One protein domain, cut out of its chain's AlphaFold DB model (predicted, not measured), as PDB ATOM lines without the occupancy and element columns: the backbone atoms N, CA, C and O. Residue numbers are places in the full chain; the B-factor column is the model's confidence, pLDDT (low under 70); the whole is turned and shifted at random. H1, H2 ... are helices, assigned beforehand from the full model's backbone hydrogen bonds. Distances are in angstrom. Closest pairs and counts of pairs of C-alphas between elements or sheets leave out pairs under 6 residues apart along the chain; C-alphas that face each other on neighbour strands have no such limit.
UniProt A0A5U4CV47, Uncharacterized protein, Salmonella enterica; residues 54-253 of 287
ATOM      1  N   VAL A  54     133.087 100.290  92.018       91.31
ATOM      2  CA  VAL A  54     132.139 100.684  93.067       91.31
ATOM      3  C   VAL A  54     130.757 100.978  92.478       91.31
ATOM      4  O   VAL A  54     129.754 100.480  92.990       91.31
ATOM      5  N   ALA A  55     130.681 101.732  91.378       91.44
ATOM      6  CA  ALA A  55     129.409 102.015  90.716       91.44
ATOM      7  C   ALA A  55     128.699 100.724  90.265       91.44
ATOM      8  O   ALA A  55     127.512 100.542  90.540       91.44
ATOM      9  N   ILE A  56     129.428  99.799  89.631       93.19
ATOM     10  CA  ILE A  56     128.886  98.503  89.198       93.19
ATOM     11  C   ILE A  56     128.460  97.660  90.407       93.19
ATOM     12  O   ILE A  56     127.402  97.037  90.359       93.19
ATOM     13  N   ALA A  57     129.221  97.680  91.505       92.44
ATOM     14  CA  ALA A  57     128.880  96.973  92.736       92.44
ATOM     15  C   ALA A  57     127.557  97.469  93.329       92.44
ATOM     16  O   ALA A  57     126.680  96.663  93.644       92.44
ATOM     17  N   HIS A  58     127.358  98.787  93.407       91.69
ATOM     18  CA  HIS A  58     126.083  99.360  93.838       91.69
ATOM     19  C   HIS A  58     124.918  98.943  92.938       91.69
ATOM     20  O   HIS A  58     123.856  98.579  93.442       91.69
ATOM     21  N   ILE A  59     125.111  98.974  91.618       94.50
ATOM     22  CA  ILE A  59     124.098  98.554  90.641       94.50
ATOM     23  C   ILE A  59     123.752  97.075  90.839       94.50
ATOM     24  O   ILE A  59     122.577  96.724  90.935       94.50
ATOM     25  N   TYR A  60     124.766  96.217  90.958       93.50
ATOM     26  CA  TYR A  60     124.615  94.783  91.191       93.50
ATOM     27  C   TYR A  60     123.809  94.492  92.463       93.50
ATOM     28  O   TYR A  60     122.810  93.770  92.415       93.50
ATOM     29  N   HIS A  61     124.189  95.103  93.589       91.44
ATOM     30  CA  HIS A  61     123.471  94.938  94.851       91.44
ATOM     31  C   HIS A  61     122.053  95.509  94.786       91.44
ATOM     32  O   HIS A  61     121.120  94.886  95.290       91.44
ATOM     33  N   SER A  62     121.853  96.649  94.118       93.31
ATOM     34  CA  SER A  62     120.521  97.226  93.941       93.31
ATOM     35  C   SER A  62     119.606  96.320  93.120       93.31
ATOM     36  O   SER A  62     118.442  96.180  93.490       93.31
ATOM     37  N   LEU A  63     120.111  95.702  92.046       94.00
ATOM     38  CA  LEU A  63     119.360  94.746  91.230       94.00
ATOM     39  C   LEU A  63     118.979  93.506  92.045       94.00
ATOM     40  O   LEU A  63     117.821  93.102  92.041       94.00
ATOM     41  N   ILE A  64     119.919  92.930  92.803       91.75
ATOM     42  CA  ILE A  64     119.626  91.788  93.685       91.75
ATOM     43  C   ILE A  64     118.546  92.140  94.696       91.75
ATOM     44  O   ILE A  64     117.594  91.375  94.861       91.75
ATOM     45  N   ASN A  65     118.696  93.274  95.375       91.38
ATOM     46  CA  ASN A  65     117.807  93.660  96.459       91.38
ATOM     47  C   ASN A  65     116.398  93.948  95.937       91.38
ATOM     48  O   ASN A  65     115.433  93.407  96.479       91.38
ATOM     49  N   CYS A  66     116.263  94.737  94.863       92.56
ATOM     50  CA  CYS A  66     114.947  95.062  94.318       92.56
ATOM     51  C   CYS A  66     114.259  93.830  93.719       92.56
ATOM     52  O   CYS A  66     113.070  93.626  93.962       92.56
ATOM     53  N   SER A  67     114.997  92.958  93.022       92.81
ATOM     54  CA  SER A  67     114.440  91.714  92.495       92.81
ATOM     55  C   SER A  67     114.024  90.768  93.617       92.81
ATOM     56  O   SER A  67     112.909  90.253  93.586       92.81
ATOM     57  N   SER A  68     114.868  90.560  94.630       90.62
ATOM     58  CA  SER A  68     114.560  89.644  95.738       90.62
ATOM     59  C   SER A  68     113.337  90.109  96.525       90.62
ATOM     60  O   SER A  68     112.468  89.297  96.845       90.62
ATOM     61  N   LEU A  69     113.225  91.418  96.774       91.50
ATOM     62  CA  LEU A  69     112.055  92.013  97.412       91.50
ATOM     63  C   LEU A  69     110.792  91.830  96.558       91.50
ATOM     64  O   LEU A  69     109.741  91.467  97.085       91.50
ATOM     65  N   PHE A  70     110.891  92.039  95.243       92.00
ATOM     66  CA  PHE A  70     109.781  91.821  94.319       92.00
ATOM     67  C   PHE A  70     109.318  90.354  94.306       92.00
ATOM     68  O   PHE A  70     108.130  90.097  94.499       92.00
ATOM     69  N   ASP A  71     110.227  89.383  94.158       90.06
ATOM     70  CA  ASP A  71     109.881  87.949  94.179       90.06
ATOM     71  C   ASP A  71     109.286  87.527  95.524       90.06
ATOM     72  O   ASP A  71     108.286  86.807  95.549       90.06
ATOM     73  N   MET A  72     109.832  88.014  96.642       89.12
ATOM     74  CA  MET A  72     109.270  87.754  97.968       89.12
ATOM     75  C   MET A  72     107.835  88.279  98.070       89.12
ATOM     76  O   MET A  72     106.931  87.509  98.389       89.12
ATOM     77  N   ASN A  73     107.603  89.552  97.744       88.69
ATOM     78  CA  ASN A  73     106.277  90.167  97.829       88.69
ATOM     79  C   ASN A  73     105.261  89.473  96.919       88.69
ATOM     80  O   ASN A  73     104.151  89.163  97.354       88.69
ATOM     81  N   VAL A  74     105.653  89.146  95.685       88.25
ATOM     82  CA  VAL A  74     104.795  88.406  94.755       88.25
ATOM     83  C   VAL A  74     104.471  87.019  95.303       88.25
ATOM     84  O   VAL A  74     103.314  86.611  95.273       88.25
ATOM     85  N   ARG A  75     105.436  86.285  95.867       87.44
ATOM     86  CA  ARG A  75     105.164  84.969  96.471       87.44
ATOM     87  C   ARG A  75     104.238  85.057  97.675       87.44
ATOM     88  O   ARG A  75     103.336  84.231  97.780       87.44
ATOM     89  N   LEU A  76     104.450  86.024  98.565       89.00
ATOM     90  CA  LEU A  76     103.588  86.241  99.726       89.00
ATOM     91  C   LEU A  76     102.151  86.553  99.288       89.00
ATOM     92  O   LEU A  76     101.203  85.967  99.812       89.00
ATOM     93  N   TYR A  77     101.993  87.405  98.272       86.00
ATOM     94  CA  TYR A  77     100.701  87.710  97.663       86.00
ATOM     95  C   TYR A  77     100.036  86.460  97.063       86.00
ATOM     96  O   TYR A  77      98.904  86.128  97.407       86.00
ATOM     97  N   LEU A  78     100.755  85.707  96.226       85.69
ATOM     98  CA  LEU A  78     100.232  84.502  95.570       85.69
ATOM     99  C   LEU A  78      99.871  83.381  96.550       85.69
ATOM    100  O   LEU A  78      98.973  82.589  96.277       85.69
ATOM    101  N   ARG A  79     100.553  83.320  97.697       88.31
ATOM    102  CA  ARG A  79     100.265  82.382  98.791       88.31
ATOM    103  C   ARG A  79      99.166  82.870  99.734       88.31
ATOM    104  O   ARG A  79      98.904  82.195 100.724       88.31
ATOM    105  N   LYS A  80      98.544  84.022  99.457       85.31
ATOM    106  CA  LYS A  80      97.540  84.663 100.323       85.31
ATOM    107  C   LYS A  80      98.058  84.934 101.747       85.31
ATOM    108  O   LYS A  80      97.290  84.939 102.699       85.31
ATOM    109  N   GLN A  81      99.366  85.159 101.893       88.44
ATOM    110  CA  GLN A  81     100.008  85.517 103.167       88.44
ATOM    111  C   GLN A  81      99.983  87.030 103.425       88.44
ATOM    112  O   GLN A  81     100.208  87.469 104.548       88.44
ATOM    113  N   ILE A  82      99.680  87.828 102.399       83.12
ATOM    114  CA  ILE A  82      99.330  89.244 102.524       83.12
ATOM    115  C   ILE A  82      97.837  89.357 102.229       83.12
ATOM    116  O   ILE A  82      97.391  88.981 101.145       83.12
ATOM    117  N   THR A  83      97.070  89.873 103.190       82.56
ATOM    118  CA  THR A  83      95.638  90.134 103.004       82.56
ATOM    119  C   THR A  83      95.455  91.562 102.510       82.56
ATOM    120  O   THR A  83      95.837  92.515 103.183       82.56
ATOM    121  N   VAL A  84      94.869  91.711 101.325       83.06
ATOM    122  CA  VAL A  84      94.536  93.004 100.720       83.06
ATOM    123  C   VAL A  84      93.042  92.994 100.439       83.06
ATOM    124  O   VAL A  84      92.536  92.019  99.893       83.06
ATOM    125  N   ARG A  85      92.333  94.063 100.817       86.12
ATOM    126  CA  ARG A  85      90.906  94.219 100.489       86.12
ATOM    127  C   ARG A  85      90.713  94.138  98.975       86.12
ATOM    128  O   ARG A  85      91.500  94.746  98.249       86.12
ATOM    129  N   ASP A  86      89.657  93.471  98.516       84.94
ATOM    130  CA  ASP A  86      89.431  93.209  97.086       84.94
ATOM    131  C   ASP A  86      89.476  94.485  96.229       84.94
ATOM    132  O   ASP A  86      90.139  94.543  95.193       84.94
ATOM    133  N   GLU A  87      88.878  95.564  96.734       88.38
ATOM    134  CA  GLU A  87      88.875  96.899  96.120       88.38
ATOM    135  C   GLU A  87      90.278  97.527  95.944       88.38
ATOM    136  O   GLU A  87      90.470  98.409  95.104       88.38
ATOM    137  N   GLN A  88      91.277  97.084  96.718       83.81
ATOM    138  CA  GLN A  88      92.663  97.569  96.670       83.81
ATOM    139  C   GLN A  88      93.607  96.623  95.918       83.81
ATOM    140  O   GLN A  88      94.728  97.031  95.609       83.81
ATOM    141  N   LEU A  89      93.187  95.395  95.581       80.12
ATOM    142  CA  LEU A  89      94.053  94.378  94.959       80.12
ATOM    143  C   LEU A  89      94.738  94.887  93.690       80.12
ATOM    144  O   LEU A  89      95.947  94.726  93.515       80.12
ATOM    145  N   LYS A  90      93.973  95.555  92.821       80.06
ATOM    146  CA  LYS A  90      94.499  96.115  91.571       80.06
ATOM    147  C   LYS A  90      95.586  97.160  91.839       80.06
ATOM    148  O   LYS A  90      96.653  97.093  91.237       80.06
ATOM    149  N   LYS A  91      95.337  98.090  92.768       80.19
ATOM    150  CA  LYS A  91      96.291  99.152  93.130       80.19
ATOM    151  C   LYS A  91      97.549  98.583  93.783       80.19
ATOM    152  O   LYS A  91      98.649  98.994  93.434       80.19
ATOM    153  N   PHE A  92      97.385  97.609  94.675       81.62
ATOM    154  CA  PHE A  92      98.494  96.912  95.320       81.62
ATOM    155  C   PHE A  92      99.384  96.194  94.296       81.62
ATOM    156  O   PHE A  92     100.599  96.388  94.291       81.62
ATOM    157  N   SER A  93      98.779  95.431  93.379       79.94
ATOM    158  CA  SER A  93      99.507  94.749  92.306       79.94
ATOM    159  C   SER A  93     100.270  95.736  91.420       79.94
ATOM    160  O   SER A  93     101.461  95.540  91.177       79.94
ATOM    161  N   MET A  94      99.625  96.825  90.991       78.12
ATOM    162  CA  MET A  94     100.271  97.860  90.177       78.12
ATOM    163  C   MET A  94     101.472  98.485  90.898       78.12
ATOM    164  O   MET A  94     102.558  98.517  90.328       78.12
ATOM    165  N   ALA A  95     101.313  98.889  92.162       79.19
ATOM    166  CA  ALA A  95     102.380  99.527  92.933       79.19
ATOM    167  C   ALA A  95     103.615  98.625  93.111       79.19
ATOM    168  O   ALA A  95     104.747  99.095  92.979       79.19
ATOM    169  N   MET A  96     103.413  97.325  93.364       83.50
ATOM    170  CA  MET A  96     104.520  96.363  93.478       83.50
ATOM    171  C   MET A  96     105.323  96.246  92.178       83.50
ATOM    172  O   MET A  96     106.554  96.244  92.211       83.50
ATOM    173  N   HIS A  97     104.639  96.134  91.038       86.12
ATOM    174  CA  HIS A  97     105.293  95.994  89.736       86.12
ATOM    175  C   HIS A  97     105.968  97.293  89.297       86.12
ATOM    176  O   HIS A  97     107.089  97.259  88.794       86.12
ATOM    177  N   GLU A  98     105.313  98.430  89.522       81.81
ATOM    178  CA  GLU A  98     105.813  99.744  89.138       81.81
ATOM    179  C   GLU A  98     107.106 100.108  89.850       81.81
ATOM    180  O   GLU A  98     108.105 100.395  89.189       81.81
ATOM    181  N   SER A  99     107.113 100.028  91.182       82.62
ATOM    182  CA  SER A  99     108.301 100.344  91.976       82.62
ATOM    183  C   SER A  99     109.486  99.464  91.573       82.62
ATOM    184  O   SER A  99     110.611  99.944  91.417       82.62
ATOM    185  N   TYR A 100     109.227  98.179  91.324       90.44
ATOM    186  CA  TYR A 100     110.255  97.246  90.897       90.44
ATOM    187  C   TYR A 100     110.806  97.562  89.498       90.44
ATOM    188  O   TYR A 100     112.022  97.679  89.336       90.44
ATOM    189  N   VAL A 101     109.942  97.735  88.494       89.69
ATOM    190  CA  VAL A 101     110.371  98.019  87.113       89.69
ATOM    191  C   VAL A 101     111.098  99.356  87.021       89.69
ATOM    192  O   VAL A 101     112.114  99.449  86.332       89.69
ATOM    193  N   GLN A 102     110.638 100.367  87.760       86.69
ATOM    194  CA  GLN A 102     111.331 101.644  87.864       86.69
ATOM    195  C   GLN A 102     112.772 101.450  88.344       86.69
ATOM    196  O   GLN A 102     113.708 101.937  87.707       86.69
ATOM    197  N   GLN A 103     112.970 100.718  89.444       89.62
ATOM    198  CA  GLN A 103     114.311 100.445  89.957       89.62
ATOM    199  C   GLN A 103     115.138  99.642  88.953       89.62
ATOM    200  O   GLN A 103     116.272 100.014  88.672       89.62
ATOM    201  N   LEU A 104     114.567  98.597  88.352       93.44
ATOM    202  CA  LEU A 104     115.240  97.783  87.341       93.44
ATOM    203  C   LEU A 104     115.777  98.636  86.180       93.44
ATOM    204  O   LEU A 104     116.958  98.541  85.840       93.44
ATOM    205  N   PHE A 105     114.944  99.499  85.597       92.25
ATOM    206  CA  PHE A 105     115.345 100.328  84.456       92.25
ATOM    207  C   PHE A 105     116.323 101.432  84.851       92.25
ATOM    208  O   PHE A 105     117.258 101.698  84.100       92.25
ATOM    209  N   ILE A 106     116.179 102.029  86.040       90.81
ATOM    210  CA  ILE A 106     117.176 102.970  86.571       90.81
ATOM    211  C   ILE A 106     118.539 102.286  86.698       90.81
ATOM    212  O   ILE A 106     119.545 102.862  86.287       90.81
ATOM    213  N   GLN A 107     118.593 101.070  87.245       93.81
ATOM    214  CA  GLN A 107     119.857 100.362  87.439       93.81
ATOM    215  C   GLN A 107     120.478  99.898  86.116       93.81
ATOM    216  O   GLN A 107     121.687 100.029  85.944       93.81
ATOM    217  N   TYR A 108     119.686  99.429  85.148       94.69
ATOM    218  CA  TYR A 108     120.197  99.114  83.808       94.69
ATOM    219  C   TYR A 108     120.684 100.355  83.049       94.69
ATOM    220  O   TYR A 108     121.736 100.301  82.414       94.69
ATOM    221  N   ALA A 109     119.989 101.488  83.160       91.56
ATOM    222  CA  ALA A 109     120.462 102.751  82.602       91.56
ATOM    223  C   ALA A 109     121.793 103.187  83.237       91.56
ATOM    224  O   ALA A 109     122.750 103.480  82.523       91.56
ATOM    225  N   LYS A 110     121.890 103.147  84.574       91.81
ATOM    226  CA  LYS A 110     123.136 103.428  85.306       91.81
ATOM    227  C   LYS A 110     124.262 102.466  84.933       91.81
ATOM    228  O   LYS A 110     125.420 102.873  84.900       91.81
ATOM    229  N   LEU A 111     123.934 101.206  84.635       93.62
ATOM    230  CA  LEU A 111     124.905 100.236  84.139       93.62
ATOM    231  C   LEU A 111     125.477 100.708  82.807       93.62
ATOM    232  O   LEU A 111     126.686 100.827  82.704       93.62
ATOM    233  N   CYS A 112     124.646 101.076  81.830       90.12
ATOM    234  CA  CYS A 112     125.140 101.680  80.589       90.12
ATOM    235  C   CYS A 112     125.976 102.940  80.836       90.12
ATOM    236  O   CYS A 112     127.029 103.097  80.222       90.12
ATOM    237  N   GLU A 113     125.558 103.797  81.769       86.50
ATOM    238  CA  GLU A 113     126.282 105.023  82.111       86.50
ATOM    239  C   GLU A 113     127.684 104.756  82.660       86.50
ATOM    240  O   GLU A 113     128.646 105.410  82.255       86.50
ATOM    241  N   ALA A 114     127.832 103.728  83.499       88.12
ATOM    242  CA  ALA A 114     129.125 103.301  84.020       88.12
ATOM    243  C   ALA A 114     130.108 102.872  82.911       88.12
ATOM    244  O   ALA A 114     131.319 102.877  83.150       88.12
ATOM    245  N   PHE A 115     129.614 102.545  81.709       82.31
ATOM    246  CA  PHE A 115     130.396 102.106  80.548       82.31
ATOM    247  C   PHE A 115     130.292 103.048  79.322       82.31
ATOM    248  O   PHE A 115     130.747 102.663  78.244       82.31
ATOM    249  N   MET A 116     129.755 104.275  79.453       67.94
ATOM    250  CA  MET A 116     129.506 105.194  78.316       67.94
ATOM    251  C   MET A 116     130.728 105.436  77.423       67.94
ATOM    252  O   MET A 116     130.589 105.404  76.203       67.94
ATOM    253  N   ASP A 117     131.920 105.559  78.013       60.00
ATOM    254  CA  ASP A 117     133.173 105.849  77.285       60.00
ATOM    255  C   ASP A 117     133.614 104.736  76.310       60.00
ATOM    256  O   ASP A 117     134.628 104.843  75.620       60.00
ATOM    257  N   ILE A 118     132.909 103.603  76.317       55.56
ATOM    258  CA  ILE A 118     133.210 102.419  75.506       55.56
ATOM    259  C   ILE A 118     132.155 102.218  74.417       55.56
ATOM    260  O   ILE A 118     132.418 101.567  73.406       55.56
ATOM    261  N   ILE A 119     130.966 102.789  74.613       51.97
ATOM    262  CA  ILE A 119     129.818 102.676  73.710       51.97
ATOM    263  C   ILE A 119     129.587 104.004  72.976       51.97
ATOM    264  O   ILE A 119     128.460 104.273  72.542       51.97
ATOM    265  N   SER A 120     130.619 104.854  72.871       48.25
ATOM    266  CA  SER A 120     130.488 106.149  72.209       48.25
ATOM    267  C   SER A 120     129.947 105.950  70.795       48.25
ATOM    268  O   SER A 120     130.377 105.068  70.049       48.25
ATOM    269  N   GLU A 121     128.983 106.792  70.445       45.91
ATOM    270  CA  GLU A 121     128.662 107.058  69.050       45.91
ATOM    271  C   GLU A 121     129.955 107.486  68.347       45.91
ATOM    272  O   GLU A 121     130.816 108.142  68.952       45.91
ATOM    273  N   GLU A 122     130.128 107.052  67.101       44.62
ATOM    274  CA  GLU A 122     131.252 107.469  66.270       44.62
ATOM    275  C   GLU A 122     131.392 109.001  66.337       44.62
ATOM    276  O   GLU A 122     130.462 109.739  66.019       44.62
ATOM    277  N   GLY A 123     132.549 109.480  66.806       43.53
ATOM    278  CA  GLY A 123     132.944 110.884  66.669       43.53
ATOM    279  C   GLY A 123     132.788 111.818  67.877       43.53
ATOM    280  O   GLY A 123     133.016 113.011  67.692       43.53
ATOM    281  N   LYS A 124     132.444 111.354  69.092       46.38
ATOM    282  CA  LYS A 124     132.297 112.264  70.262       46.38
ATOM    283  C   LYS A 124     133.198 112.024  71.473       46.38
ATOM    284  O   LYS A 124     133.246 112.898  72.335       46.38
ATOM    285  N   ASP A 125     133.929 110.915  71.542       47.09
ATOM    286  CA  ASP A 125     134.837 110.649  72.664       47.09
ATOM    287  C   ASP A 125     136.303 110.815  72.277       47.09
ATOM    288  O   ASP A 125     136.710 110.482  71.162       47.09
ATOM    289  N   SER A 126     137.122 111.301  73.214       49.84
ATOM    290  CA  SER A 126     138.566 111.359  72.989       49.84
ATOM    291  C   SER A 126     139.102 109.931  72.852       49.84
ATOM    292  O   SER A 126     138.951 109.108  73.759       49.84
ATOM    293  N   THR A 127     139.758 109.631  71.730       55.53
ATOM    294  CA  THR A 127     140.368 108.325  71.408       55.53
ATOM    295  C   THR A 127     141.155 107.742  72.596       55.53
ATOM    296  O   THR A 127     141.093 106.547  72.879       55.53
ATOM    297  N   SER A 128     141.761 108.615  73.415       62.78
ATOM    298  CA  SER A 128     142.535 108.271  74.615       62.78
ATOM    299  C   SER A 128     141.791 107.453  75.684       62.78
ATOM    300  O   SER A 128     142.413 106.670  76.403       62.78
ATOM    301  N   HIS A 129     140.479 107.641  75.857       63.75
ATOM    302  CA  HIS A 129     139.725 106.979  76.927       63.75
ATOM    303  C   HIS A 129     139.317 105.563  76.552       63.75
ATOM    304  O   HIS A 129     139.483 104.641  77.357       63.75
ATOM    305  N   ARG A 130     138.859 105.399  75.311       66.81
ATOM    306  CA  ARG A 130     138.558 104.100  74.721       66.81
ATOM    307  C   ARG A 130     139.809 103.225  74.684       66.81
ATOM    308  O   ARG A 130     139.760 102.081  75.125       66.81
ATOM    309  N   ASP A 131     140.947 103.796  74.291       70.75
ATOM    310  CA  ASP A 131     142.225 103.084  74.258       70.75
ATOM    311  C   ASP A 131     142.682 102.654  75.652       70.75
ATOM    312  O   ASP A 131     143.127 101.523  75.835       70.75
ATOM    313  N   LYS A 132     142.542 103.511  76.672       69.62
ATOM    314  CA  LYS A 132     142.884 103.146  78.060       69.62
ATOM    315  C   LYS A 132     142.033 101.987  78.577       69.62
ATOM    316  O   LYS A 132     142.575 101.089  79.215       69.62
ATOM    317  N   TYR A 133     140.735 101.972  78.279       72.31
ATOM    318  CA  TYR A 133     139.860 100.884  78.707       72.31
ATOM    319  C   TYR A 133     140.092  99.592  77.918       72.31
ATOM    320  O   TYR A 133     140.175  98.527  78.519       72.31
ATOM    321  N   ASN A 134     140.264  99.662  76.598       76.38
ATOM    322  CA  ASN A 134     140.633  98.488  75.804       76.38
ATOM    323  C   ASN A 134     141.964  97.901  76.294       76.38
ATOM    324  O   ASN A 134     142.085  96.692  76.461       76.38
ATOM    325  N   ASN A 135     142.924  98.764  76.637       78.25
ATOM    326  CA  ASN A 135     144.158  98.350  77.292       78.25
ATOM    327  C   ASN A 135     143.906  97.692  78.654       78.25
ATOM    328  O   ASN A 135     144.573  96.712  78.960       78.25
ATOM    329  N   LEU A 136     142.971  98.188  79.476       81.38
ATOM    330  CA  LEU A 136     142.588  97.508  80.718       81.38
ATOM    331  C   LEU A 136     142.071  96.101  80.424       81.38
ATOM    332  O   LEU A 136     142.533  95.155  81.055       81.38
ATOM    333  N   ILE A 137     141.122  95.971  79.496       84.62
ATOM    334  CA  ILE A 137     140.514  94.680  79.183       84.62
ATOM    335  C   ILE A 137     141.586  93.699  78.723       84.62
ATOM    336  O   ILE A 137     141.726  92.641  79.332       84.62
ATOM    337  N   SER A 138     142.405  94.102  77.748       84.69
ATOM    338  CA  SER A 138     143.362  93.186  77.139       84.69
ATOM    339  C   SER A 138     144.612  92.912  77.950       84.69
ATOM    340  O   SER A 138     145.089  91.782  77.994       84.69
ATOM    341  N   LYS A 139     145.144  93.904  78.668       85.56
ATOM    342  CA  LYS A 139     146.330  93.672  79.507       85.56
ATOM    343  C   LYS A 139     146.024  92.837  80.748       85.56
ATOM    344  O   LYS A 139     146.950  92.277  81.322       85.56
ATOM    345  N   ASN A 140     144.759  92.769  81.170       84.81
ATOM    346  CA  ASN A 140     144.357  92.082  82.398       84.81
ATOM    347  C   ASN A 140     143.519  90.818  82.142       84.81
ATOM    348  O   ASN A 140     142.934  90.288  83.090       84.81
ATOM    349  N   GLY A 141     143.450  90.331  80.895       86.94
ATOM    350  CA  GLY A 141     142.747  89.093  80.545       86.94
ATOM    351  C   GLY A 141     141.266  89.122  80.925       86.94
ATOM    352  O   GLY A 141     140.770  88.202  81.581       86.94
ATOM    353  N   LEU A 142     140.584  90.230  80.623       88.94
ATOM    354  CA  LEU A 142     139.170  90.439  80.952       88.94
ATOM    355  C   LEU A 142     138.244  90.210  79.747       88.94
ATOM    356  O   LEU A 142     137.037  90.388  79.890       88.94
ATOM    357  N   GLU A 143     138.766  89.832  78.579       89.56
ATOM    358  CA  GLU A 143     138.007  89.680  77.333       89.56
ATOM    359  C   GLU A 143     136.801  88.752  77.484       89.56
ATOM    360  O   GLU A 143     135.677  89.151  77.173       89.56
ATOM    361  N   ASP A 144     137.019  87.556  78.033       89.62
ATOM    362  CA  ASP A 144     135.996  86.509  78.132       89.62
ATOM    363  C   ASP A 144     134.810  86.916  79.013       89.62
ATOM    364  O   ASP A 144     133.670  86.532  78.761       89.62
ATOM    365  N   VAL A 145     135.064  87.713  80.055       91.25
ATOM    366  CA  VAL A 145     134.008  88.221  80.946       91.25
ATOM    367  C   VAL A 145     133.437  89.554  80.481       91.25
ATOM    368  O   VAL A 145     132.306  89.894  80.829       91.25
ATOM    369  N   TYR A 146     134.188  90.313  79.683       90.56
ATOM    370  CA  TYR A 146     133.727  91.576  79.130       90.56
ATOM    371  C   TYR A 146     132.826  91.383  77.908       90.56
ATOM    372  O   TYR A 146     131.871  92.138  77.757       90.56
ATOM    373  N   ALA A 147     133.063  90.375  77.063       89.50
ATOM    374  CA  ALA A 147     132.246  90.144  75.871       89.50
ATOM    375  C   ALA A 147     130.746  89.939  76.196       89.50
ATOM    376  O   ALA A 147     129.930  90.703  75.670       89.50
ATOM    377  N   PRO A 148     130.350  89.054  77.138       91.56
ATOM    378  CA  PRO A 148     128.948  88.916  77.543       91.56
ATOM    379  C   PRO A 148     128.362  90.192  78.160       91.56
ATOM    380  O   PRO A 148     127.186  90.507  77.962       91.56
ATOM    381  N   LEU A 149     129.172  90.954  78.905       92.75
ATOM    382  CA  LEU A 149     128.748  92.235  79.471       92.75
ATOM    383  C   LEU A 149     128.515  93.274  78.374       92.75
ATOM    384  O   LEU A 149     127.517  93.986  78.412       92.75
ATOM    385  N   SER A 150     129.389  93.332  77.371       90.31
ATOM    386  CA  SER A 150     129.244  94.215  76.217       90.31
ATOM    387  C   SER A 150     127.972  93.906  75.428       90.31
ATOM    388  O   SER A 150     127.253  94.826  75.046       90.31
ATOM    389  N   GLU A 151     127.645  92.628  75.229       90.44
ATOM    390  CA  GLU A 151     126.384  92.222  74.599       90.44
ATOM    391  C   GLU A 151     125.164  92.663  75.411       90.44
ATOM    392  O   GLU A 151     124.230  93.240  74.850       90.44
ATOM    393  N   LEU A 152     125.181  92.460  76.733       93.06
ATOM    394  CA  LEU A 152     124.112  92.925  77.620       93.06
ATOM    395  C   LEU A 152     123.951  94.453  77.556       93.06
ATOM    396  O   LEU A 152     122.835  94.948  77.418       93.06
ATOM    397  N   LEU A 153     125.055  95.201  77.600       92.25
ATOM    398  CA  LEU A 153     125.059  96.660  77.485       92.25
ATOM    399  C   LEU A 153     124.492  97.128  76.137       92.25
ATOM    400  O   LEU A 153     123.701  98.069  76.100       92.25
ATOM    401  N   LYS A 154     124.844  96.453  75.034       89.81
ATOM    402  CA  LYS A 154     124.274  96.730  73.705       89.81
ATOM    403  C   LYS A 154     122.767  96.491  73.688       89.81
ATOM    404  O   LYS A 154     122.051  97.378  73.238       89.81
ATOM    405  N   LYS A 155     122.290  95.362  74.235       91.50
ATOM    406  CA  LYS A 155     120.851  95.061  74.356       91.50
ATOM    407  C   LYS A 155     120.110  96.126  75.171       91.50
ATOM    408  O   LYS A 155     119.060  96.602  74.751       91.50
ATOM    409  N   ILE A 156     120.671  96.540  76.311       92.44
ATOM    410  CA  ILE A 156     120.096  97.604  77.146       92.44
ATOM    411  C   ILE A 156     120.041  98.921  76.367       92.44
ATOM    412  O   ILE A 156     118.997  99.570  76.349       92.44
ATOM    413  N   LYS A 157     121.132  99.308  75.692       87.69
ATOM    414  CA  LYS A 157     121.204 100.556  74.917       87.69
ATOM    415  C   LYS A 157     120.242 100.572  73.726       87.69
ATOM    416  O   LYS A 157     119.692 101.625  73.429       87.69
ATOM    417  N   SER A 158     120.046  99.439  73.049       88.06
ATOM    418  CA  SER A 158     119.112  99.331  71.920       88.06
ATOM    419  C   SER A 158     117.641  99.291  72.339       88.06
ATOM    420  O   SER A 158     116.776  99.444  71.484       88.06
ATOM    421  N   SER A 159     117.361  99.062  73.623       90.25
ATOM    422  CA  SER A 159     116.000  99.022  74.163       90.25
ATOM    423  C   SER A 159     115.481 100.407  74.564       90.25
ATOM    424  O   SER A 159     116.247 101.367  74.693       90.25
ATOM    425  N   SER A 160     114.189 100.509  74.886       89.19
ATOM    426  CA  SER A 160     113.596 101.760  75.382       89.19
ATOM    427  C   SER A 160     114.030 102.152  76.809       89.19
ATOM    428  O   SER A 160     113.586 103.189  77.294       89.19
ATOM    429  N   ILE A 161     114.902 101.404  77.507       90.25
ATOM    430  CA  ILE A 161     115.264 101.654  78.925       90.25
ATOM    431  C   ILE A 161     115.637 103.114  79.209       90.25
ATOM    432  O   ILE A 161     115.106 103.703  80.151       90.25
ATOM    433  N   GLN A 162     116.529 103.715  78.411       84.50
ATOM    434  CA  GLN A 162     116.985 105.089  78.658       84.50
ATOM    435  C   GLN A 162     115.842 106.100  78.471       84.50
ATOM    436  O   GLN A 162     115.709 107.049  79.245       84.50
ATOM    437  N   ILE A 163     114.989 105.868  77.468       82.31
ATOM    438  CA  ILE A 163     113.811 106.692  77.179       82.31
ATOM    439  C   ILE A 163     112.803 106.570  78.323       82.31
ATOM    440  O   ILE A 163     112.359 107.587  78.852       82.31
ATOM    441  N   LEU A 164     112.483 105.345  78.747       82.19
ATOM    442  CA  LEU A 164     111.515 105.080  79.811       82.19
ATOM    443  C   LEU A 164     112.003 105.624  81.153       82.19
ATOM    444  O   LEU A 164     111.232 106.261  81.870       82.19
ATOM    445  N   ARG A 165     113.294 105.476  81.475       82.69
ATOM    446  CA  ARG A 165     113.887 106.127  82.649       82.69
ATOM    447  C   ARG A 165     113.683 107.639  82.591       82.69
ATOM    448  O   ARG A 165     113.161 108.199  83.545       82.69
ATOM    449  N   ASN A 166     114.091 108.298  81.508       75.31
ATOM    450  CA  ASN A 166     114.122 109.760  81.455       75.31
ATOM    451  C   ASN A 166     112.725 110.384  81.359       75.31
ATOM    452  O   ASN A 166     112.454 111.367  82.045       75.31
ATOM    453  N   LYS A 167     111.835 109.814  80.540       70.00
ATOM    454  CA  LYS A 167     110.499 110.372  80.290       70.00
ATOM    455  C   LYS A 167     109.475 109.966  81.343       70.00
ATOM    456  O   LYS A 167     108.675 110.794  81.759       70.00
ATOM    457  N   ILE A 168     109.507 108.709  81.790       68.44
ATOM    458  CA  ILE A 168     108.447 108.150  82.641       68.44
ATOM    459  C   ILE A 168     108.880 108.131  84.105       68.44
ATOM    460  O   ILE A 168     108.165 108.626  84.968       68.44
ATOM    461  N   PHE A 169     110.067 107.602  84.405       70.00
ATOM    462  CA  PHE A 169     110.436 107.291  85.789       70.00
ATOM    463  C   PHE A 169     111.214 108.390  86.528       70.00
ATOM    464  O   PHE A 169     111.121 108.477  87.751       70.00
ATOM    465  N   ALA A 170     111.993 109.214  85.825       63.38
ATOM    466  CA  ALA A 170     112.770 110.315  86.402       63.38
ATOM    467  C   ALA A 170     111.991 111.640  86.413       63.38
ATOM    468  O   ALA A 170     112.238 112.505  87.256       63.38
ATOM    469  N   HIS A 171     111.031 111.794  85.499       64.06
ATOM    470  CA  HIS A 171     110.189 112.984  85.373       64.06
ATOM    471  C   HIS A 171     108.684 112.658  85.321       64.06
ATOM    472  O   HIS A 171     107.978 113.222  84.483       64.06
ATOM    473  N   PRO A 172     108.148 111.835  86.247       57.03
ATOM    474  CA  PRO A 172     106.765 111.335  86.191       57.03
ATOM    475  C   PRO A 172     105.682 112.425  86.261       57.03
ATOM    476  O   PRO A 172     104.508 112.132  86.056       57.03
ATOM    477  N   TYR A 173     106.063 113.668  86.569       56.06
ATOM    478  CA  TYR A 173     105.174 114.823  86.713       56.06
ATOM    479  C   TYR A 173     105.279 115.837  85.567       56.06
ATOM    480  O   TYR A 173     104.426 116.715  85.465       56.06
ATOM    481  N   LYS A 174     106.329 115.767  84.736       50.25
ATOM    482  CA  LYS A 174     106.722 116.889  83.866       50.25
ATOM    483  C   LYS A 174     105.963 116.932  82.538       50.25
ATOM    484  O   LYS A 174     105.759 118.020  82.015       50.25
ATOM    485  N   GLU A 175     105.518 115.787  82.017       49.06
ATOM    486  CA  GLU A 175     104.792 115.723  80.734       49.06
ATOM    487  C   GLU A 175     103.275 115.506  80.884       49.06
ATOM    488  O   GLU A 175     102.517 115.863  79.989       49.06
ATOM    489  N   THR A 176     102.797 114.963  82.009       48.62
ATOM    490  CA  THR A 176     101.415 114.449  82.125       48.62
ATOM    491  C   THR A 176     100.535 115.151  83.162       48.62
ATOM    492  O   THR A 176      99.326 114.918  83.176       48.62
ATOM    493  N   GLY A 177     101.092 115.953  84.083       46.09
ATOM    494  CA  GLY A 177     100.342 116.557  85.206       46.09
ATOM    495  C   GLY A 177      99.692 115.546  86.176       46.09
ATOM    496  O   GLY A 177      99.009 115.928  87.122       46.09
ATOM    497  N   LYS A 178      99.909 114.247  85.948       44.97
ATOM    498  CA  LYS A 178      99.452 113.088  86.724       44.97
ATOM    499  C   LYS A 178     100.594 112.082  86.774       44.97
ATOM    500  O   LYS A 178     101.335 111.982  85.799       44.97
ATOM    501  N   ILE A 179     100.699 111.314  87.859       51.25
ATOM    502  CA  ILE A 179     101.680 110.227  87.973       51.25
ATOM    503  C   ILE A 179     101.513 109.318  86.745       51.25
ATOM    504  O   ILE A 179     100.450 108.718  86.573       51.25
ATOM    505  N   ALA A 180     102.534 109.239  85.885       50.00
ATOM    506  CA  ALA A 180     102.606 108.285  84.776       50.00
ATOM    507  C   ALA A 180     102.854 106.861  85.320       50.00
ATOM    508  O   ALA A 180     103.825 106.193  84.981       50.00
ATOM    509  N   ALA A 181     101.986 106.426  86.229       50.78
ATOM    510  CA  ALA A 181     102.066 105.165  86.937       50.78
ATOM    511  C   ALA A 181     101.392 104.080  86.112       50.78
ATOM    512  O   ALA A 181     100.166 104.088  85.992       50.78
ATOM    513  N   PHE A 182     102.195 103.189  85.518       56.59
ATOM    514  CA  PHE A 182     101.787 101.873  85.006       56.59
ATOM    515  C   PHE A 182     100.369 101.830  84.406       56.59
ATOM    516  O   PHE A 182      99.548 100.978  84.753       56.59
ATOM    517  N   SER A 183     100.035 102.767  83.509       59.41
ATOM    518  CA  SER A 183      98.744 102.688  82.830       59.41
ATOM    519  C   SER A 183      98.724 101.378  82.031       59.41
ATOM    520  O   SER A 183      99.772 100.972  81.519       59.41
ATOM    521  N   PRO A 184      97.579 100.683  81.915       57.59
ATOM    522  CA  PRO A 184      97.524  99.407  81.199       57.59
ATOM    523  C   PRO A 184      98.125  99.480  79.785       57.59
ATOM    524  O   PRO A 184      98.776  98.541  79.347       57.59
ATOM    525  N   HIS A 185      97.974 100.629  79.121       59.44
ATOM    526  CA  HIS A 185      98.543 100.924  77.808       59.44
ATOM    527  C   HIS A 185     100.080 101.015  77.836       59.44
ATOM    528  O   HIS A 185     100.747 100.335  77.065       59.44
ATOM    529  N   ILE A 186     100.659 101.780  78.772       64.75
ATOM    530  CA  ILE A 186     102.122 101.934  78.917       64.75
ATOM    531  C   ILE A 186     102.779 100.614  79.352       64.75
ATOM    532  O   ILE A 186     103.861 100.260  78.882       64.75
ATOM    533  N   ALA A 187     102.125  99.868  80.248       65.81
ATOM    534  CA  ALA A 187     102.630  98.594  80.749       65.81
ATOM    535  C   ALA A 187     102.767  97.548  79.630       65.81
ATOM    536  O   ALA A 187     103.777  96.844  79.561       65.81
ATOM    537  N   VAL A 188     101.770  97.468  78.747       62.94
ATOM    538  CA  VAL A 188     101.744  96.493  77.653       62.94
ATOM    539  C   VAL A 188     102.640  96.917  76.491       62.94
ATOM    540  O   VAL A 188     103.390  96.083  75.986       62.94
ATOM    541  N   GLU A 189     102.612  98.186  76.083       70.31
ATOM    542  CA  GLU A 189     103.326  98.616  74.875       70.31
ATOM    543  C   GLU A 189     104.820  98.830  75.080       70.31
ATOM    544  O   GLU A 189     105.620  98.418  74.243       70.31
ATOM    545  N   GLU A 190     105.211  99.452  76.189       81.31
ATOM    546  CA  GLU A 190     106.591  99.895  76.370       81.31
ATOM    547  C   GLU A 190     107.340  98.998  77.349       81.31
ATOM    548  O   GLU A 190     108.436  98.525  77.050       81.31
ATOM    549  N   ILE A 191     106.751  98.691  78.508       87.81
ATOM    550  CA  ILE A 191     107.454  97.940  79.558       87.81
ATOM    551  C   ILE A 191     107.631  96.476  79.163       87.81
ATOM    552  O   ILE A 191     108.750  95.962  79.197       87.81
ATOM    553  N   TYR A 192     106.554  95.789  78.772       90.56
ATOM    554  CA  TYR A 192     106.650  94.379  78.392       90.56
ATOM    555  C   TYR A 192     107.463  94.169  77.121       90.56
ATOM    556  O   TYR A 192     108.208  93.191  77.052       90.56
ATOM    557  N   LYS A 193     107.375  95.089  76.157       91.12
ATOM    558  CA  LYS A 193     108.224  95.087  74.963       91.12
ATOM    559  C   LYS A 193     109.699  95.266  75.323       91.12
ATOM    560  O   LYS A 193     110.520  94.454  74.911       91.12
ATOM    561  N   THR A 194     110.020  96.241  76.172       92.88
ATOM    562  CA  THR A 194     111.395  96.476  76.641       92.88
ATOM    563  C   THR A 194     111.950  95.252  77.367       92.88
ATOM    564  O   THR A 194     113.050  94.800  77.077       92.88
ATOM    565  N   LEU A 195     111.186  94.649  78.283       94.19
ATOM    566  CA  LEU A 195     111.616  93.429  78.976       94.19
ATOM    567  C   LEU A 195     111.815  92.251  78.010       94.19
ATOM    568  O   LEU A 195     112.759  91.483  78.181       94.19
ATOM    569  N   ARG A 196     110.978  92.135  76.970       93.62
ATOM    570  CA  ARG A 196     111.119  91.121  75.914       93.62
ATOM    571  C   ARG A 196     112.410  91.284  75.113       93.62
ATOM    572  O   ARG A 196     113.034  90.288  74.761       93.62
ATOM    573  N   GLU A 197     112.806  92.515  74.802       93.19
ATOM    574  CA  GLU A 197     114.057  92.820  74.090       93.19
ATOM    575  C   GLU A 197     115.295  92.403  74.896       93.19
ATOM    576  O   GLU A 197     116.315  92.018  74.327       93.19
ATOM    577  N   LEU A 198     115.186  92.428  76.225       93.62
ATOM    578  CA  LEU A 198     116.241  92.003  77.139       93.62
ATOM    579  C   LEU A 198     116.290  90.483  77.343       93.62
ATOM    580  O   LEU A 198     117.280  89.987  77.878       93.62
ATOM    581  N   CYS A 199     115.254  89.741  76.943       92.00
ATOM    582  CA  CYS A 199     115.272  88.284  76.981       92.00
ATOM    583  C   CYS A 199     116.288  87.715  75.978       92.00
ATOM    584  O   CYS A 199     116.641  88.326  74.964       92.00
ATOM    585  N   ASP A 200     116.738  86.492  76.243       87.88
ATOM    586  CA  ASP A 200     117.426  85.706  75.223       87.88
ATOM    587  C   ASP A 200     116.432  85.241  74.152       87.88
ATOM    588  O   ASP A 200     115.245  85.064  74.440       87.88
ATOM    589  N   GLU A 201     116.900  85.058  72.914       89.00
ATOM    590  CA  GLU A 201     116.032  84.704  71.780       89.00
ATOM    591  C   GLU A 201     115.228  83.422  72.042       89.00
ATOM    592  O   GLU A 201     114.028  83.378  71.778       89.00
ATOM    593  N   ASP A 202     115.852  82.413  72.655       89.12
ATOM    594  CA  ASP A 202     115.225  81.137  73.014       89.12
ATOM    595  C   ASP A 202     114.170  81.262  74.131       89.12
ATOM    596  O   ASP A 202     113.358  80.357  74.331       89.12
ATOM    597  N   LYS A 203     114.145  82.389  74.852       89.62
ATOM    598  CA  LYS A 203     113.190  82.672  75.934       89.62
ATOM    599  C   LYS A 203     112.051  83.592  75.524       89.62
ATOM    600  O   LYS A 203     111.070  83.679  76.264       89.62
ATOM    601  N   LYS A 204     112.125  84.246  74.361       93.25
ATOM    602  CA  LYS A 204     111.094  85.199  73.920       93.25
ATOM    603  C   LYS A 204     109.724  84.549  73.737       93.25
ATOM    604  O   LYS A 204     108.743  85.097  74.218       93.25
ATOM    605  N   SER A 205     109.648  83.358  73.143       93.75
ATOM    606  CA  SER A 205     108.372  82.643  72.972       93.75
ATOM    607  C   SER A 205     107.729  82.253  74.309       93.75
ATOM    608  O   SER A 205     106.524  82.408  74.493       93.75
ATOM    609  N   GLN A 206     108.536  81.799  75.273       93.19
ATOM    610  CA  GLN A 206     108.071  81.488  76.630       93.19
ATOM    611  C   GLN A 206     107.582  82.753  77.344       93.19
ATOM    612  O   GLN A 206     106.512  82.750  77.944       93.19
ATOM    613  N   TYR A 207     108.330  83.850  77.219       93.44
ATOM    614  CA  TYR A 207     107.951  85.155  77.751       93.44
ATOM    615  C   TYR A 207     106.633  85.675  77.150       93.44
ATOM    616  O   TYR A 207     105.786  86.209  77.870       93.44
ATOM    617  N   ASP A 208     106.436  85.510  75.841       92.31
ATOM    618  CA  ASP A 208     105.247  85.980  75.122       92.31
ATOM    619  C   ASP A 208     103.975  85.256  75.590       92.31
ATOM    620  O   ASP A 208     102.939  85.899  75.764       92.31
ATOM    621  N   ASN A 209     104.082  83.967  75.920       93.19
ATOM    622  CA  ASN A 209     102.967  83.144  76.401       93.19
ATOM    623  C   ASN A 209     102.678  83.280  77.904       93.19
ATOM    624  O   ASN A 209     101.644  82.820  78.380       93.19
ATOM    625  N   GLU A 210     103.578  83.894  78.666       91.75
ATOM    626  CA  GLU A 210     103.450  83.987  80.116       91.75
ATOM    627  C   GLU A 210     102.488  85.104  80.555       91.75
ATOM    628  O   GLU A 210     102.565  86.238  80.073       91.75
ATOM    629  N   GLU A 211     101.628  84.818  81.535       86.06
ATOM    630  CA  GLU A 211     100.706  85.804  82.109       86.06
ATOM    631  C   GLU A 211     101.462  86.817  82.988       86.06
ATOM    632  O   GLU A 211     101.246  88.028  82.913       86.06
ATOM    633  N   ARG A 212     102.420  86.341  83.796       87.44
ATOM    634  CA  ARG A 212     103.200  87.167  84.734       87.44
ATOM    635  C   ARG A 212     104.567  87.535  84.168       87.44
ATOM    636  O   ARG A 212     105.606  87.181  84.729       87.44
ATOM    637  N   LYS A 213     104.572  88.302  83.078       90.56
ATOM    638  CA  LYS A 213     105.776  88.666  82.304       90.56
ATOM    639  C   LYS A 213     106.926  89.243  83.139       90.56
ATOM    640  O   LYS A 213     108.069  88.808  83.003       90.56
ATOM    641  N   ILE A 214     106.634  90.165  84.063       91.62
ATOM    642  CA  ILE A 214     107.657  90.779  84.935       91.62
ATOM    643  C   ILE A 214     108.268  89.741  85.890       91.62
ATOM    644  O   ILE A 214     109.488  89.706  86.079       91.62
ATOM    645  N   LEU A 215     107.445  88.862  86.471       89.94
ATOM    646  CA  LEU A 215     107.913  87.778  87.340       89.94
ATOM    647  C   LEU A 215     108.747  86.757  86.565       89.94
ATOM    648  O   LEU A 215     109.776  86.302  87.065       89.94
ATOM    649  N   PHE A 216     108.332  86.418  85.348       90.88
ATOM    650  CA  PHE A 216     109.091  85.531  84.475       90.88
ATOM    651  C   PHE A 216     110.456  86.104  84.140       90.88
ATOM    652  O   PHE A 216     111.450  85.413  84.359       90.88
ATOM    653  N   PHE A 217     110.518  87.360  83.684       92.81
ATOM    654  CA  PHE A 217     111.785  88.017  83.373       92.81
ATOM    655  C   PHE A 217     112.712  88.002  84.592       92.81
ATOM    656  O   PHE A 217     113.858  87.562  84.521       92.81
ATOM    657  N   THR A 218     112.182  88.402  85.749       91.81
ATOM    658  CA  THR A 218     112.937  88.461  87.005       91.81
ATOM    659  C   THR A 218     113.507  87.101  87.399       91.81
ATOM    660  O   THR A 218     114.678  86.989  87.759       91.81
ATOM    661  N   ASN A 219     112.707  86.044  87.296       88.25
ATOM    662  CA  ASN A 219     113.148  84.701  87.653       88.25
ATOM    663  C   ASN A 219     114.206  84.140  86.693       88.25
ATOM    664  O   ASN A 219     115.095  83.437  87.163       88.25
ATOM    665  N   HIS A 220     114.124  84.460  85.398       86.62
ATOM    666  CA  HIS A 220     114.998  83.893  84.362       86.62
ATOM    667  C   HIS A 220     116.256  84.706  84.053       86.62
ATOM    668  O   HIS A 220     117.176  84.175  83.429       86.62
ATOM    669  N   HIS A 221     116.310  85.967  84.485       88.31
ATOM    670  CA  HIS A 221     117.452  86.843  84.220       88.31
ATOM    671  C   HIS A 221     118.116  87.388  85.493       88.31
ATOM    672  O   HIS A 221     119.290  87.766  85.429       88.31
ATOM    673  N   LEU A 222     117.422  87.394  86.644       89.88
ATOM    674  CA  LEU A 222     117.901  88.036  87.876       89.88
ATOM    675  C   LEU A 222     117.922  87.127  89.125       89.88
ATOM    676  O   LEU A 222     118.828  87.287  89.931       89.88
ATOM    677  N   LEU A 223     117.008  86.164  89.337       81.00
ATOM    678  CA  LEU A 223     116.887  85.514  90.667       81.00
ATOM    679  C   LEU A 223     117.012  83.994  90.789       81.00
ATOM    680  O   LEU A 223     117.505  83.544  91.824       81.00
ATOM    681  N   LYS A 224     116.543  83.169  89.853       69.06
ATOM    682  CA  LYS A 224     116.577  81.705  90.063       69.06
ATOM    683  C   LYS A 224     117.794  81.110  89.368       69.06
ATOM    684  O   LYS A 224     118.172  81.641  88.340       69.06
ATOM    685  N   GLY A 225     118.378  80.038  89.924       51.66
ATOM    686  CA  GLY A 225     119.415  79.152  89.342       51.66
ATOM    687  C   GLY A 225     120.748  79.782  88.883       51.66
ATOM    688  O   GLY A 225     120.788  80.893  88.368       51.66
ATOM    689  N   GLU A 226     121.868  79.058  88.994       49.28
ATOM    690  CA  GLU A 226     123.172  79.514  88.447       49.28
ATOM    691  C   GLU A 226     123.136  79.770  86.928       49.28
ATOM    692  O   GLU A 226     123.891  80.602  86.416       49.28
ATOM    693  N   ASN A 227     122.212  79.114  86.214       51.88
ATOM    694  CA  ASN A 227     122.016  79.271  84.770       51.88
ATOM    695  C   ASN A 227     120.874  80.234  84.387       51.88
ATOM    696  O   ASN A 227     120.727  80.547  83.211       51.88
ATOM    697  N   SER A 228     120.091  80.738  85.350       56.81
ATOM    698  CA  SER A 228     118.946  81.643  85.116       56.81
ATOM    699  C   SER A 228     119.043  82.975  85.881       56.81
ATOM    700  O   SER A 228     118.098  83.748  85.942       56.81
ATOM    701  N   LYS A 229     120.217  83.316  86.428       72.00
ATOM    702  CA  LYS A 229     120.565  84.693  86.833       72.00
ATOM    703  C   LYS A 229     121.447  85.366  85.785       72.00
ATOM    704  O   LYS A 229     122.420  86.027  86.145       72.00
ATOM    705  N   LYS A 230     121.192  85.134  84.494       86.06
ATOM    706  CA  LYS A 230     122.166  85.417  83.427       86.06
ATOM    707  C   LYS A 230     122.721  86.843  83.489       86.06
ATOM    708  O   LYS A 230     123.936  87.006  83.473       86.06
ATOM    709  N   HIS A 231     121.868  87.860  83.638       92.94
ATOM    710  CA  HIS A 231     122.325  89.254  83.648       92.94
ATOM    711  C   HIS A 231     123.154  89.571  84.894       92.94
ATOM    712  O   HIS A 231     124.248  90.118  84.783       92.94
ATOM    713  N   LEU A 232     122.687  89.166  86.081       91.06
ATOM    714  CA  LEU A 232     123.459  89.345  87.314       91.06
ATOM    715  C   LEU A 232     124.779  88.578  87.298       91.06
ATOM    716  O   LEU A 232     125.777  89.086  87.796       91.06
ATOM    717  N   ARG A 233     124.795  87.363  86.745       91.06
ATOM    718  CA  ARG A 233     125.999  86.537  86.636       91.06
ATOM    719  C   ARG A 233     127.032  87.199  85.735       91.06
ATOM    720  O   ARG A 233     128.194  87.243  86.111       91.06
ATOM    721  N   ILE A 234     126.607  87.754  84.599       93.00
ATOM    722  CA  ILE A 234     127.478  88.521  83.698       93.00
ATOM    723  C   ILE A 234     128.126  89.698  84.445       93.00
ATOM    724  O   ILE A 234     129.344  89.854  84.411       93.00
ATOM    725  N   ILE A 235     127.326  90.486  85.175       94.12
ATOM    726  CA  ILE A 235     127.825  91.629  85.958       94.12
ATOM    727  C   ILE A 235     128.797  91.161  87.054       94.12
ATOM    728  O   ILE A 235     129.886  91.715  87.202       94.12
ATOM    729  N   TYR A 236     128.425  90.117  87.797       93.00
ATOM    730  CA  TYR A 236     129.225  89.560  88.885       93.00
ATOM    731  C   TYR A 236     130.569  89.004  88.411       93.00
ATOM    732  O   TYR A 236     131.597  89.316  89.007       93.00
ATOM    733  N   GLU A 237     130.588  88.195  87.348       93.38
ATOM    734  CA  GLU A 237     131.830  87.600  86.842       93.38
ATOM    735  C   GLU A 237     132.790  88.674  86.325       93.38
ATOM    736  O   GLU A 237     133.989  88.605  86.607       93.38
ATOM    737  N   PHE A 238     132.272  89.720  85.668       93.06
ATOM    738  CA  PHE A 238     133.085  90.873  85.291       93.06
ATOM    739  C   PHE A 238     133.686  91.568  86.519       93.06
ATOM    740  O   PHE A 238     134.900  91.755  86.582       93.06
ATOM    741  N   MET A 239     132.871  91.894  87.532       93.06
ATOM    742  CA  MET A 239     133.361  92.500  88.777       93.06
ATOM    743  C   MET A 239     134.415  91.629  89.464       93.06
ATOM    744  O   MET A 239     135.468  92.119  89.869       93.06
ATOM    745  N   LYS A 240     134.153  90.328  89.592       93.19
ATOM    746  CA  LYS A 240     135.046  89.364  90.236       93.19
ATOM    747  C   LYS A 240     136.405  89.322  89.543       93.19
ATOM    748  O   LYS A 240     137.428  89.429  90.217       93.19
ATOM    749  N   LYS A 241     136.433  89.209  88.213       92.88
ATOM    750  CA  LYS A 241     137.682  89.208  87.439       92.88
ATOM    751  C   LYS A 241     138.387  90.555  87.476       92.88
ATOM    752  O   LYS A 241     139.602  90.575  87.643       92.88
ATOM    753  N   LEU A 242     137.651  91.663  87.412       90.94
ATOM    754  CA  LEU A 242     138.220  93.001  87.563       90.94
ATOM    755  C   LEU A 242     138.924  93.139  88.924       90.94
ATOM    756  O   LEU A 242     140.078  93.557  88.987       90.94
ATOM    757  N   ARG A 243     138.282  92.686  90.007       91.69
ATOM    758  CA  ARG A 243     138.871  92.676  91.351       91.69
ATOM    759  C   ARG A 243     140.135  91.820  91.424       91.69
ATOM    760  O   ARG A 243     141.152  92.271  91.947       91.69
ATOM    761  N   MET A 244     140.073  90.591  90.912       91.06
ATOM    762  CA  MET A 244     141.186  89.641  90.977       91.06
ATOM    763  C   MET A 244     142.386  90.080  90.134       91.06
ATOM    764  O   MET A 244     143.512  90.020  90.620       91.06
ATOM    765  N   ASN A 245     142.148  90.536  88.905       89.06
ATOM    766  CA  ASN A 245     143.211  90.772  87.931       89.06
ATOM    767  C   ASN A 245     143.749  92.208  87.977       89.06
ATOM    768  O   ASN A 245     144.894  92.424  87.598       89.06
ATOM    769  N   VAL A 246     142.952  93.181  88.441       86.12
ATOM    770  CA  VAL A 246     143.339  94.604  88.440       86.12
ATOM    771  C   VAL A 246     143.559  95.147  89.847       86.12
ATOM    772  O   VAL A 246     144.474  95.935  90.050       86.12
ATOM    773  N   PHE A 247     142.771  94.736  90.843       88.19
ATOM    774  CA  PHE A 247     142.799  95.348  92.182       88.19
ATOM    775  C   PHE A 247     143.473  94.494  93.250       88.19
ATOM    776  O   PHE A 247     143.161  94.653  94.423       88.19
ATOM    777  N   PHE A 248     144.366  93.569  92.888       87.25
ATOM    778  CA  PHE A 248     145.049  92.701  93.863       87.25
ATOM    779  C   PHE A 248     144.073  91.913  94.759       87.25
ATOM    780  O   PHE A 248     144.352  91.634  95.922       87.25
ATOM    781  N   ASN A 249     142.890  91.583  94.224       88.50
ATOM    782  CA  ASN A 249     141.780  90.981  94.963       88.50
ATOM    783  C   ASN A 249     141.259  91.832  96.150       88.50
ATOM    784  O   ASN A 249     140.655  91.305  97.085       88.50
ATOM    785  N   ILE A 250     141.465  93.152  96.111       88.00
ATOM    786  CA  ILE A 250     140.980  94.111  97.106       88.00
ATOM    787  C   ILE A 250     139.574  94.562  96.736       88.00
ATOM    788  O   ILE A 250     139.329  95.054  95.639       88.00
ATOM    789  N   ASP A 251     138.659  94.427  97.689       86.62
ATOM    790  CA  ASP A 251     137.297  94.948  97.587       86.62
ATOM    791  C   ASP A 251     137.216  96.332  98.257       86.62
ATOM    792  O   ASP A 251     137.463  96.394  99.466       86.62
ATOM    793  N   PRO A 252     136.948  97.438  97.544       90.31
ATOM    794  CA  PRO A 252     136.803  98.760  98.150       90.31
ATOM    795  C   PRO A 252     135.717  98.794  99.232       90.31
ATOM    796  O   PRO A 252     134.713  98.091  99.154       90.31
ATOM    797  N   TYR A 253     135.899  99.625 100.255       88.00
ATOM    798  CA  TYR A 253     134.841  99.892 101.221       88.00
ATOM    799  C   TYR A 253     133.803 100.839 100.622       88.00
ATOM    800  O   TYR A 253     134.139 101.909 100.121       88.00
TER     801      TYR A 253
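This is residues 54 to 253 of the 287 residues of an uncharacterized protein of Salmonella enterica (UniProt A0A5U4CV47). The long helical hairpin of H1 and H2 makes one layer of an elongated helix bundle; over it lies a second layer, in which H6 and H4 follow end to end beside H8 and H9, also end to end. H5 packs on H2, H7 lies on the far side of H6 and H8 from the hairpin, and H3 stands at one end, touching no helix. The printed part has 200 residues with nine named helices, H1 to H9 in chain order, and no named strand; its class is all helix. It is compact, with a radius of gyration of the C-alphas of 18.5 A, and spans 59 by 38 by 37 A.

Start at H1, residues 54 to 78, which forms a hairpin with H2, residues 86 to 114: they run opposite ways at a shallow tilt of 17 degrees, their closest C-alphas, Ile 59 and Gln 107, 5.6 A apart. Go on to H3, residues 127 to 139, close to but not clearly touching H4, residues 143 to 158; their closest C-alphas are Ile 137 and Glu 143, 5.9 A. Residues 153 to 157 of H4 alone touch residues 108 to 112 of H2, closest at C-alphas 153 and 112, 5.9 A. H5, residues 161 to 169, touches residues 102 to 109 of H2 alone, closest at C-alphas 161 and 105, 5.7 A. H6, residues 184 to 198, touches H4 with residues 197 to 198 alone, closest at C-alphas 198 and 155, 6.2 A. H6 and H7, residues 201 to 209, form a hairpin that only just touches, with 3 pairs of C-alphas within 8 A. The hub is H8, residues 213 to 223, touching four helices; it touches residues 63 to 71 of H1 alone, closest at C-alphas 218 and 67, 6.6 A. H9, residues 230 to 246, touches H4 at a steep tilt of 45 degrees, closest at C-alphas 238 and 145, 5.2 A. Every O i to N i+4 pair is within hydrogen-bond range in H1, H3, H5 and H9; H2 has 23 of 25, H4 10 of 12, H6 8 of 11, H7 3 of 5 and H8 6 of 7.

Find C-alpha 54 at (132.139, 100.684, 93.067), where H1 begins and runs 35.9 A. H2 covers 43.0 A, H4 21.9 A and H6 20.5 A. H9 runs 23.6 A to C-alpha 246 at (143.339, 94.604, 88.440).

The C-alphas farthest apart are Glu 87 and Lys 139, 59.9 A. The printed part has no cut. Look for the long links at residues 115 to 126 and 170 to 183. Mean pLDDT of the printed part is 81.5; 41 residues are under 70, among them 116 to 130 and 170 to 188.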